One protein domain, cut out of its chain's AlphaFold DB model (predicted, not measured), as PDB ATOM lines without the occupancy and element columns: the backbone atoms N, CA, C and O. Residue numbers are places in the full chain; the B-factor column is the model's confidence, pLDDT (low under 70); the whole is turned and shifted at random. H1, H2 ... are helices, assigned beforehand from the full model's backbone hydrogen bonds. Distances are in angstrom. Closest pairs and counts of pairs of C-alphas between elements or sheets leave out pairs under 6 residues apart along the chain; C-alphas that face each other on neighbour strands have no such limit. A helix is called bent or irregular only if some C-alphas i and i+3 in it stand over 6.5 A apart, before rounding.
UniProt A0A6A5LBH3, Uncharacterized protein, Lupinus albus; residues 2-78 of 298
ATOM      1  N   ARG A   2       5.635  14.732 -92.797       66.50
ATOM      2  CA  ARG A   2       5.637  13.477 -92.037       66.50
ATOM      3  C   ARG A   2       7.023  12.890 -92.276       66.50
ATOM      4  O   ARG A   2       7.296  12.462 -93.393       66.50
ATOM      5  N   GLN A   3       7.924  12.981 -91.308       64.25
ATOM      6  CA  GLN A   3       9.226  12.330 -91.421       64.25
ATOM      7  C   GLN A   3       9.067  10.890 -90.933       64.25
ATOM      8  O   GLN A   3       8.533  10.657 -89.852       64.25
ATOM      9  N   PHE A   4       9.454   9.931 -91.775       76.06
ATOM     10  CA  PHE A   4       9.527   8.503 -91.435       76.06
ATOM     11  C   PHE A   4       8.213   7.846 -90.976       76.06
ATOM     12  O   PHE A   4       8.232   6.843 -90.276       76.06
ATOM     13  N   GLY A   5       7.057   8.394 -91.367       75.50
ATOM     14  CA  GLY A   5       5.751   7.825 -91.006       75.50
ATOM     15  C   GLY A   5       5.374   7.976 -89.527       75.50
ATOM     16  O   GLY A   5       4.369   7.411 -89.103       75.50
ATOM     17  N   LEU A   6       6.130   8.760 -88.755       81.94
ATOM     18  CA  LEU A   6       5.880   9.012 -87.337       81.94
ATOM     19  C   LEU A   6       5.146  10.340 -87.129       81.94
ATOM     20  O   LEU A   6       5.210  11.263 -87.955       81.94
ATOM     21  N   GLN A   7       4.405  10.433 -86.029       81.19
ATOM     22  CA  GLN A   7       3.820  11.689 -85.586       81.19
ATOM     23  C   GLN A   7       4.940  12.625 -85.121       81.19
ATOM     24  O   GLN A   7       5.758  12.262 -84.281       81.19
ATOM     25  N   GLN A   8       4.980  13.833 -85.685       79.88
ATOM     26  CA  GLN A   8       5.934  14.858 -85.273       79.88
ATOM     27  C   GLN A   8       5.368  15.593 -84.056       79.88
ATOM     28  O   GLN A   8       4.293  16.191 -84.135       79.88
ATOM     29  N   THR A   9       6.078  15.528 -82.935       82.69
ATOM     30  CA  THR A   9       5.825  16.388 -81.777       82.69
ATOM     31  C   THR A   9       6.428  17.770 -82.019       82.69
ATOM     32  O   THR A   9       7.253  17.961 -82.916       82.69
ATOM     33  N   ILE A  10       5.987  18.758 -81.239       86.44
ATOM     34  CA  ILE A  10       6.683  20.044 -81.180       86.44
ATOM     35  C   ILE A  10       8.052  19.764 -80.537       86.44
ATOM     36  O   ILE A  10       8.070  19.204 -79.437       86.44
ATOM     37  N   PRO A  11       9.174  20.072 -81.213       83.31
ATOM     38  CA  PRO A  11      10.499  19.914 -80.635       83.31
ATOM     39  C   PRO A  11      10.601  20.703 -79.335       83.31
ATOM     40  O   PRO A  11      10.124  21.835 -79.263       83.31
ATOM     41  N   GLN A  12      11.231  20.100 -78.330       81.88
ATOM     42  CA  GLN A  12      11.661  20.847 -77.157       81.88
ATOM     43  C   GLN A  12      12.735  21.849 -77.566       81.88
ATOM     44  O   GLN A  12      13.470  21.614 -78.535       81.88
ATOM     45  N   ASP A  13      12.825  22.947 -76.823       80.12
ATOM     46  CA  ASP A  13      13.901  23.902 -77.034       80.12
ATOM     47  C   ASP A  13      15.247  23.180 -76.881       80.12
ATOM     48  O   ASP A  13      15.424  22.380 -75.952       80.12
ATOM     49  N   PRO A  14      16.191  23.398 -77.812       73.81
ATOM     50  CA  PRO A  14      17.507  22.810 -77.678       73.81
ATOM     51  C   PRO A  14      18.160  23.319 -76.385       73.81
ATOM     52  O   PRO A  14      17.881  24.446 -75.959       73.81
ATOM     53  N   PRO A  15      19.065  22.532 -75.776       79.00
ATOM     54  CA  PRO A  15      19.904  23.029 -74.695       79.00
ATOM     55  C   PRO A  15      20.547  24.359 -75.100       79.00
ATOM     56  O   PRO A  15      20.946  24.535 -76.252       79.00
ATOM     57  N   ASN A  16      20.629  25.322 -74.180       74.25
ATOM     58  CA  ASN A  16      21.226  26.613 -74.502       74.25
ATOM     59  C   ASN A  16      22.740  26.440 -74.738       74.25
ATOM     60  O   ASN A  16      23.523  26.308 -73.799       74.25
ATOM     61  N   PHE A  17      23.142  26.462 -76.009       76.44
ATOM     62  CA  PHE A  17      24.531  26.317 -76.439       76.44
ATOM     63  C   PHE A  17      25.270  27.655 -76.585       76.44
ATOM     64  O   PHE A  17      26.410  27.668 -77.046       76.44
ATOM     65  N   ASP A  18      24.687  28.790 -76.189       78.38
ATOM     66  CA  ASP A  18      25.286  30.114 -76.413       78.38
ATOM     67  C   ASP A  18      26.660  30.254 -75.749       78.38
ATOM     68  O   ASP A  18      27.567  30.877 -76.307       78.38
ATOM     69  N   LYS A  19      26.832  29.665 -74.558       77.25
ATOM     70  CA  LYS A  19      28.125  29.629 -73.858       77.25
ATOM     71  C   LYS A  19      29.117  28.707 -74.576       77.25
ATOM     72  O   LYS A  19      30.270  29.089 -74.756       77.25
ATOM     73  N   LEU A  20      28.660  27.548 -75.062       78.75
ATOM     74  CA  LEU A  20      29.488  26.586 -75.796       78.75
ATOM     75  C   LEU A  20      29.988  27.166 -77.128       78.75
ATOM     76  O   LEU A  20      31.162  27.037 -77.454       78.75
ATOM     77  N   HIS A  21      29.132  27.877 -77.865       79.38
ATOM     78  CA  HIS A  21      29.488  28.517 -79.135       79.38
ATOM     79  C   HIS A  21      30.512  29.653 -78.996       79.38
ATOM     80  O   HIS A  21      31.133  30.040 -79.985       79.38
ATOM     81  N   LYS A  22      30.691  30.192 -77.785       80.31
ATOM     82  CA  LYS A  22      31.685  31.229 -77.473       80.31
ATOM     83  C   LYS A  22      33.011  30.658 -76.975       80.31
ATOM     84  O   LYS A  22      33.962  31.419 -76.810       80.31
ATOM     85  N   MET A  23      33.088  29.354 -76.713       80.38
ATOM     86  CA  MET A  23      34.321  28.712 -76.273       80.38
ATOM     87  C   MET A  23      35.221  28.430 -77.476       80.38
ATOM     88  O   MET A  23      34.861  27.678 -78.376       80.38
ATOM     89  N   ASP A  24      36.410  29.028 -77.472       78.81
ATOM     90  CA  ASP A  24      37.471  28.766 -78.435       78.81
ATOM     91  C   ASP A  24      38.708  28.150 -77.761       78.81
ATOM     92  O   ASP A  24      38.890  28.204 -76.543       78.81
ATOM     93  N   LEU A  25      39.566  27.538 -78.581       76.62
ATOM     94  CA  LEU A  25      40.798  26.867 -78.144       76.62
ATOM     95  C   LEU A  25      41.968  27.846 -77.904       76.62
ATOM     96  O   LEU A  25      43.094  27.426 -77.652       76.62
ATOM     97  N   ARG A  26      41.755  29.160 -78.043       79.88
ATOM     98  CA  ARG A  26      42.840  30.151 -78.034       79.88
ATOM     99  C   ARG A  26      43.307  30.437 -76.608       79.88
ATOM    100  O   ARG A  26      42.498  30.785 -75.757       79.88
ATOM    101  N   GLY A  27      44.618  30.342 -76.374       72.94
ATOM    102  CA  GLY A  27      45.254  30.743 -75.108       72.94
ATOM    103  C   GLY A  27      44.910  29.863 -73.902       72.94
ATOM    104  O   GLY A  27      45.095  30.296 -72.775       72.94
ATOM    105  N   LYS A  28      44.388  28.652 -74.131       74.62
ATOM    106  CA  LYS A  28      43.796  27.778 -73.107       74.62
ATOM    107  C   LYS A  28      44.444  26.394 -73.100       74.62
ATOM    108  O   LYS A  28      43.769  25.382 -73.270       74.62
ATOM    109  N   ASN A  29      45.766  26.369 -72.927       68.50
ATOM    110  CA  ASN A  29      46.549  25.128 -72.878       68.50
ATOM    111  C   ASN A  29      46.415  24.388 -71.535       68.50
ATOM    112  O   ASN A  29      46.705  23.200 -71.474       68.50
ATOM    113  N   GLU A  30      45.948  25.075 -70.491       75.25
ATOM    114  CA  GLU A  30      45.769  24.530 -69.135       75.25
ATOM    115  C   GLU A  30      44.380  23.909 -68.914       75.25
ATOM    116  O   GLU A  30      44.143  23.226 -67.923       75.25
ATOM    117  N   TYR A  31      43.441  24.109 -69.846       80.00
ATOM    118  CA  TYR A  31      42.101  23.550 -69.705       80.00
ATOM    119  C   TYR A  31      42.087  22.058 -70.036       80.00
ATOM    120  O   TYR A  31      42.358  21.646 -71.166       80.00
ATOM    121  N   ASN A  32      41.640  21.253 -69.073       84.75
ATOM    122  CA  ASN A  32      41.269  19.865 -69.307       84.75
ATOM    123  C   ASN A  32      39.966  19.806 -70.130       84.75
ATOM    124  O   ASN A  32      38.859  19.782 -69.592       84.75
ATOM    125  N   TRP A  33      40.096  19.833 -71.459       84.00
ATOM    126  CA  TRP A  33      38.969  19.805 -72.398       84.00
ATOM    127  C   TRP A  33      38.052  18.581 -72.248       84.00
ATOM    128  O   TRP A  33      36.837  18.783 -72.280       84.00
ATOM    129  N   PRO A  34      38.570  17.349 -72.050       85.88
ATOM    130  CA  PRO A  34      37.733  16.195 -71.724       85.88
ATOM    131  C   PRO A  34      36.836  16.423 -70.507       85.88
ATOM    132  O   PRO A  34      35.636  16.188 -70.592       85.88
ATOM    133  N   GLN A  35      37.387  16.951 -69.412       86.12
ATOM    134  CA  GLN A  35      36.615  17.244 -68.202       86.12
ATOM    135  C   GLN A  35      35.607  18.376 -68.441       86.12
ATOM    136  O   GLN A  35      34.438  18.279 -68.088       86.12
ATOM    137  N   LYS A  36      36.023  19.438 -69.133       84.94
ATOM    138  CA  LYS A  36      35.154  20.583 -69.438       84.94
ATOM    139  C   LYS A  36      33.958  20.217 -70.320       84.94
ATOM    140  O   LYS A  36      32.904  20.848 -70.235       84.94
ATOM    141  N   HIS A  37      34.127  19.228 -71.193       86.94
ATOM    142  CA  HIS A  37      33.078  18.735 -72.078       86.94
ATOM    143  C   HIS A  37      32.455  17.420 -71.610       86.94
ATOM    144  O   HIS A  37      31.681  16.840 -72.366       86.94
ATOM    145  N   GLU A  38      32.726  16.977 -70.380       89.88
ATOM    146  CA  GLU A  38      32.297  15.677 -69.860       89.88
ATOM    147  C   GLU A  38      30.794  15.445 -70.046       89.88
ATOM    148  O   GLU A  38      30.391  14.439 -70.624       89.88
ATOM    149  N   VAL A  39      29.959  16.421 -69.679       86.31
ATOM    150  CA  VAL A  39      28.497  16.338 -69.843       86.31
ATOM    151  C   VAL A  39      28.095  16.133 -71.311       86.31
ATOM    152  O   VAL A  39      27.214  15.335 -71.620       86.31
ATOM    153  N   TRP A  40      28.756  16.816 -72.247       84.88
ATOM    154  CA  TRP A  40      28.463  16.688 -73.678       84.88
ATOM    155  C   TRP A  40      28.959  15.364 -74.255       84.88
ATOM    156  O   TRP A  40      28.285  14.773 -75.100       84.88
ATOM    157  N   ILE A  41      30.114  14.895 -73.784       89.25
ATOM    158  CA  ILE A  41      30.669  13.589 -74.132       89.25
ATOM    159  C   ILE A  41      29.705  12.496 -73.667       89.25
ATOM    160  O   ILE A  41      29.320  11.661 -74.480       89.25
ATOM    161  N   GLN A  42      29.208  12.561 -72.431       89.38
ATOM    162  CA  GLN A  42      28.223  11.615 -71.899       89.38
ATOM    163  C   GLN A  42      26.906  11.620 -72.699       89.38
ATOM    164  O   GLN A  42      26.367  10.558 -73.022       89.38
ATOM    165  N   ILE A  43      26.393  12.795 -73.086       86.88
ATOM    166  CA  ILE A  43      25.207  12.903 -73.962       86.88
ATOM    167  C   ILE A  43      25.470  12.234 -75.322       86.88
ATOM    168  O   ILE A  43      24.617  11.529 -75.859       86.88
ATOM    169  N   TRP A  44      26.662  12.424 -75.890       87.50
ATOM    170  CA  TRP A  44      27.030  11.811 -77.165       87.50
ATOM    171  C   TRP A  44      27.265  10.296 -77.068       87.50
ATOM    172  O   TRP A  44      26.943   9.544 -77.993       87.50
ATOM    173  N   GLU A  45      27.828   9.815 -75.965       91.81
ATOM    174  CA  GLU A  45      27.997   8.386 -75.695       91.81
ATOM    175  C   GLU A  45      26.642   7.695 -75.528       91.81
ATOM    176  O   GLU A  45      26.421   6.623 -76.090       91.81
ATOM    177  N   SER A  46      25.692   8.365 -74.875       88.19
ATOM    178  CA  SER A  46      24.308   7.907 -74.718       88.19
ATOM    179  C   SER A  46      23.410   8.175 -75.936       88.19
ATOM    180  O   SER A  46      22.204   7.953 -75.865       88.19
ATOM    181  N   ARG A  47      23.964   8.559 -77.098       87.69
ATOM    182  CA  ARG A  47      23.188   8.865 -78.322       87.69
ATOM    183  C   ARG A  47      22.230   7.755 -78.764       87.69
ATOM    184  O   ARG A  47      21.191   8.044 -79.347       87.69
ATOM    185  N   GLU A  48      22.560   6.494 -78.493       84.25
ATOM    186  CA  GLU A  48      21.698   5.345 -78.814       84.25
ATOM    187  C   GLU A  48      20.454   5.276 -77.916       84.25
ATOM    188  O   GLU A  48      19.437   4.709 -78.300       84.25
ATOM    189  N   GLN A  49      20.501   5.902 -76.741       81.38
ATOM    190  CA  GLN A  49      19.354   6.061 -75.849       81.38
ATOM    191  C   GLN A  49      18.477   7.253 -76.270       81.38
ATOM    192  O   GLN A  49      17.302   7.304 -75.920       81.38
ATOM    193  N   CYS A  50      19.002   8.174 -77.088       72.69
ATOM    194  CA  CYS A  50      18.264   9.304 -77.660       72.69
ATOM    195  C   CYS A  50      17.426   8.931 -78.900       72.69
ATOM    196  O   CYS A  50      17.083   9.802 -79.705       72.69
ATOM    197  N   LEU A  51      17.096   7.650 -79.089       73.00
ATOM    198  CA  LEU A  51      16.219   7.223 -80.173       73.00
ATOM    199  C   LEU A  51      14.827   7.837 -79.997       73.00
ATOM    200  O   LEU A  51      14.143   7.634 -78.992       73.00
ATOM    201  N   VAL A  52      14.394   8.587 -81.011       67.75
ATOM    202  CA  VAL A  52      13.059   9.186 -81.044       67.75
ATOM    203  C   VAL A  52      12.040   8.081 -81.310       67.75
ATOM    204  O   VAL A  52      11.754   7.730 -82.455       67.75
ATOM    205  N   ASN A  53      11.480   7.537 -80.234       70.31
ATOM    206  CA  ASN A  53      10.331   6.646 -80.305       70.31
ATOM    207  C   ASN A  53       9.090   7.481 -80.641       70.31
ATOM    208  O   ASN A  53       8.602   8.255 -79.820       70.31
ATOM    209  N   GLY A  54       8.608   7.362 -81.876       71.19
ATOM    210  CA  GLY A  54       7.421   8.071 -82.345       71.19
ATOM    211  C   GLY A  54       6.195   7.169 -82.395       71.19
ATOM    212  O   GLY A  54       6.291   5.975 -82.678       71.19
ATOM    213  N   ILE A  55       5.022   7.758 -82.183       78.69
ATOM    214  CA  ILE A  55       3.755   7.078 -82.453       78.69
ATOM    215  C   ILE A  55       3.601   6.972 -83.978       78.69
ATOM    216  O   ILE A  55       3.765   7.988 -84.671       78.69
ATOM    217  N   PRO A  56       3.299   5.779 -84.528       76.25
ATOM    218  CA  PRO A  56       2.985   5.631 -85.940       76.25
ATOM    219  C   PRO A  56       1.856   6.578 -86.331       76.25
ATOM    220  O   PRO A  56       0.827   6.669 -85.662       76.25
ATOM    221  N   ASN A  57       2.044   7.305 -87.423       70.94
ATOM    222  CA  ASN A  57       1.080   8.302 -87.849       70.94
ATOM    223  C   ASN A  57      -0.059   7.645 -88.636       70.94
ATOM    224  O   ASN A  57       0.002   7.554 -89.864       70.94
ATOM    225  N   ILE A  58      -1.081   7.185 -87.915       72.06
ATOM    226  CA  ILE A  58      -2.239   6.477 -88.478       72.06
ATOM    227  C   ILE A  58      -3.306   7.466 -88.991       72.06
ATOM    228  O   ILE A  58      -4.077   7.138 -89.889       72.06
ATOM    229  N   GLU A  59      -3.321   8.707 -88.492       72.06
ATOM    230  CA  GLU A  59      -4.410   9.660 -88.738       72.06
ATOM    231  C   GLU A  59      -4.037  10.838 -89.654       72.06
ATOM    232  O   GLU A  59      -2.872  11.168 -89.914       72.06
ATOM    233  N   ALA A  60      -5.063  11.505 -90.189       71.06
ATOM    234  CA  ALA A  60      -4.901  12.761 -90.908       71.06
ATOM    235  C   ALA A  60      -4.475  13.877 -89.933       71.06
ATOM    236  O   ALA A  60      -5.046  14.041 -88.859       71.06
ATOM    237  N   LEU A  61      -3.470  14.671 -90.317       70.19
ATOM    238  CA  LEU A  61      -2.988  15.794 -89.507       70.19
ATOM    239  C   LEU A  61      -4.073  16.873 -89.443       70.19
ATOM    240  O   LEU A  61      -4.343  17.544 -90.438       70.19
ATOM    241  N   TYR A  62      -4.680  17.044 -88.271       77.62
ATOM    242  CA  TYR A  62      -5.739  18.023 -88.061       77.62
ATOM    243  C   TYR A  62      -5.214  19.464 -88.172       77.62
ATOM    244  O   TYR A  62      -4.230  19.836 -87.522       77.62
ATOM    245  N   HIS A  63      -5.893  20.293 -88.973       74.94
ATOM    246  CA  HIS A  63      -5.466  21.662 -89.294       74.94
ATOM    247  C   HIS A  63      -5.339  22.587 -88.078       74.94
ATOM    248  O   HIS A  63      -4.479  23.462 -88.080       74.94
ATOM    249  N   HIS A  64      -6.140  22.375 -87.030       76.69
ATOM    250  CA  HIS A  64      -6.102  23.190 -85.809       76.69
ATOM    251  C   HIS A  64      -5.326  22.529 -84.661       76.69
ATOM    252  O   HIS A  64      -5.402  22.998 -83.524       76.69
ATOM    253  N   SER A  65      -4.581  21.451 -84.935       83.69
ATOM    254  CA  SER A  65      -3.712  20.815 -83.939       83.69
ATOM    255  C   SER A  65      -2.658  21.791 -83.407       83.69
ATOM    256  O   SER A  65      -2.222  22.707 -84.108       83.69
ATOM    257  N   GLN A  66      -2.213  21.574 -82.165       85.50
ATOM    258  CA  GLN A  66      -1.158  22.379 -81.542       85.50
ATOM    259  C   GLN A  66       0.125  22.373 -82.388       85.50
ATOM    260  O   GLN A  66       0.722  23.424 -82.606       85.50
ATOM    261  N   TYR A  67       0.474  21.215 -82.960       86.50
ATOM    262  CA  TYR A  67       1.590  21.083 -83.894       86.50
ATOM    263  C   TYR A  67       1.424  21.965 -85.136       86.50
ATOM    264  O   TYR A  67       2.356  22.668 -85.505       86.50
ATOM    265  N   MET A  68       0.245  21.980 -85.772       87.06
ATOM    266  CA  MET A  68       0.024  22.823 -86.954       87.06
ATOM    267  C   MET A  68       0.067  24.314 -86.625       87.06
ATOM    268  O   MET A  68       0.608  25.081 -87.417       87.06
ATOM    269  N   LYS A  69      -0.433  24.731 -85.455       88.88
ATOM    270  CA  LYS A  69      -0.305  26.122 -84.992       88.88
ATOM    271  C   LYS A  69       1.163  26.519 -84.837       88.88
ATOM    272  O   LYS A  69       1.580  27.503 -85.441       88.88
ATOM    273  N   TRP A  70       1.943  25.719 -84.109       90.31
ATOM    274  CA  TRP A  70       3.383  25.932 -83.939       90.31
ATOM    275  C   TRP A  70       4.121  25.940 -85.286       90.31
ATOM    276  O   TRP A  70       4.835  26.887 -85.604       90.31
ATOM    277  N   TYR A  71       3.876  24.940 -86.133       87.06
ATOM    278  CA  TYR A  71       4.502  24.811 -87.448       87.06
ATOM    279  C   TYR A  71       4.235  26.036 -88.329       87.06
ATOM    280  O   TYR A  71       5.146  26.547 -88.974       87.06
ATOM    281  N   LEU A  72       2.998  26.538 -88.358       87.00
ATOM    282  CA  LEU A  72       2.652  27.732 -89.131       87.00
ATOM    283  C   LEU A  72       3.270  29.011 -88.560       87.00
ATOM    284  O   LEU A  72       3.535  29.931 -89.327       87.00
ATOM    285  N   GLN A  73       3.507  29.077 -87.248       87.69
ATOM    286  CA  GLN A  73       4.201  30.204 -86.622       87.69
ATOM    287  C   GLN A  73       5.687  30.234 -86.991       87.69
ATOM    288  O   GLN A  73       6.220  31.300 -87.290       87.69
ATOM    289  N   ILE A  74       6.355  29.077 -86.987       87.38
ATOM    290  CA  ILE A  74       7.808  28.999 -87.199       87.38
ATOM    291  C   ILE A  74       8.213  28.844 -88.670       87.38
ATOM    292  O   ILE A  74       9.364  29.098 -89.024       87.38
ATOM    293  N   THR A  75       7.292  28.440 -89.549       83.88
ATOM    294  CA  THR A  75       7.584  28.261 -90.975       83.88
ATOM    295  C   THR A  75       7.000  29.377 -91.825       83.88
ATOM    296  O   THR A  75       5.842  29.771 -91.701       83.88
ATOM    297  N   ARG A  76       7.798  29.871 -92.773       82.50
ATOM    298  CA  ARG A  76       7.289  30.744 -93.831       82.50
ATOM    299  C   ARG A  76       6.675  29.881 -94.921       82.50
ATOM    300  O   ARG A  76       7.380  29.146 -95.612       82.50
ATOM    301  N   ARG A  77       5.357  29.975 -95.093       74.06
ATOM    302  CA  ARG A  77       4.665  29.298 -96.190       74.06
ATOM    303  C   ARG A  77       5.000  29.996 -97.508       74.06
ATOM    304  O   ARG A  77       4.631  31.148 -97.713       74.06
ATOM    305  N   TYR A  78       5.666  29.285 -98.411       73.56
ATOM    306  CA  TYR A  78       5.777  29.721 -99.796       73.56
ATOM    307  C   TYR A  78       4.430  29.503-100.484       73.56
ATOM    308  O   TYR A  78       3.966  28.370-100.620       73.56
TER     309      TYR A  78
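AT A GLANCE: This is residues 2 to 78 of the 298 residues of an uncharacterized protein of Lupinus albus (UniProt A0A6A5LBH3). There is little regular structure here: the printed part makes a long, open loop, out through H1 to Glu 30 and back through H2, H3 and residues 49 to 65, with H4 following at the other end. Its 77 residues include four named helices, H1 to H4 in order, and no named strand; the class is all helix, with only 28 residues in named elements. It is extended, with a radius of gyration of the C-alphas of 18.9 A and spans of 56 by 29 by 18 A.

HOW THE PARTS SIT: Begin at H3, residues 38 to 48, which stands free and is irregular: C-alphas 45 and 48 are 7.7 A apart. H2, residues 33 to 36, is close but not clearly touching it; their closest C-alphas, of Pro 34 and Ile 41, are 7.9 A apart. H1, residues 18 to 21, and H4, residues 66 to 74, are apart from each other and from both. O i to N i+4 pairs are within hydrogen-bond range throughout H4 and in 6 of 7 cases in H3; H1 and H2 are too short for one.

IN THESE COORDINATES: Find C-alpha 38 at (32.297, 15.677, -69.860); H3 runs 17.3 A from there. H4 runs 12.5 A to C-alpha 74 at (7.808, 28.999, -87.199). H1 measures 5.3 A, H2 4.9 A.

THE WHOLE: The farthest C-alphas, of Glu 30 and Ala 60, are 56.4 A apart. The printed part has no cut; links H1 to H2 and H3 to H4 are long. Look for pLDDT under 70 at residues 2, 3, 29 and 52.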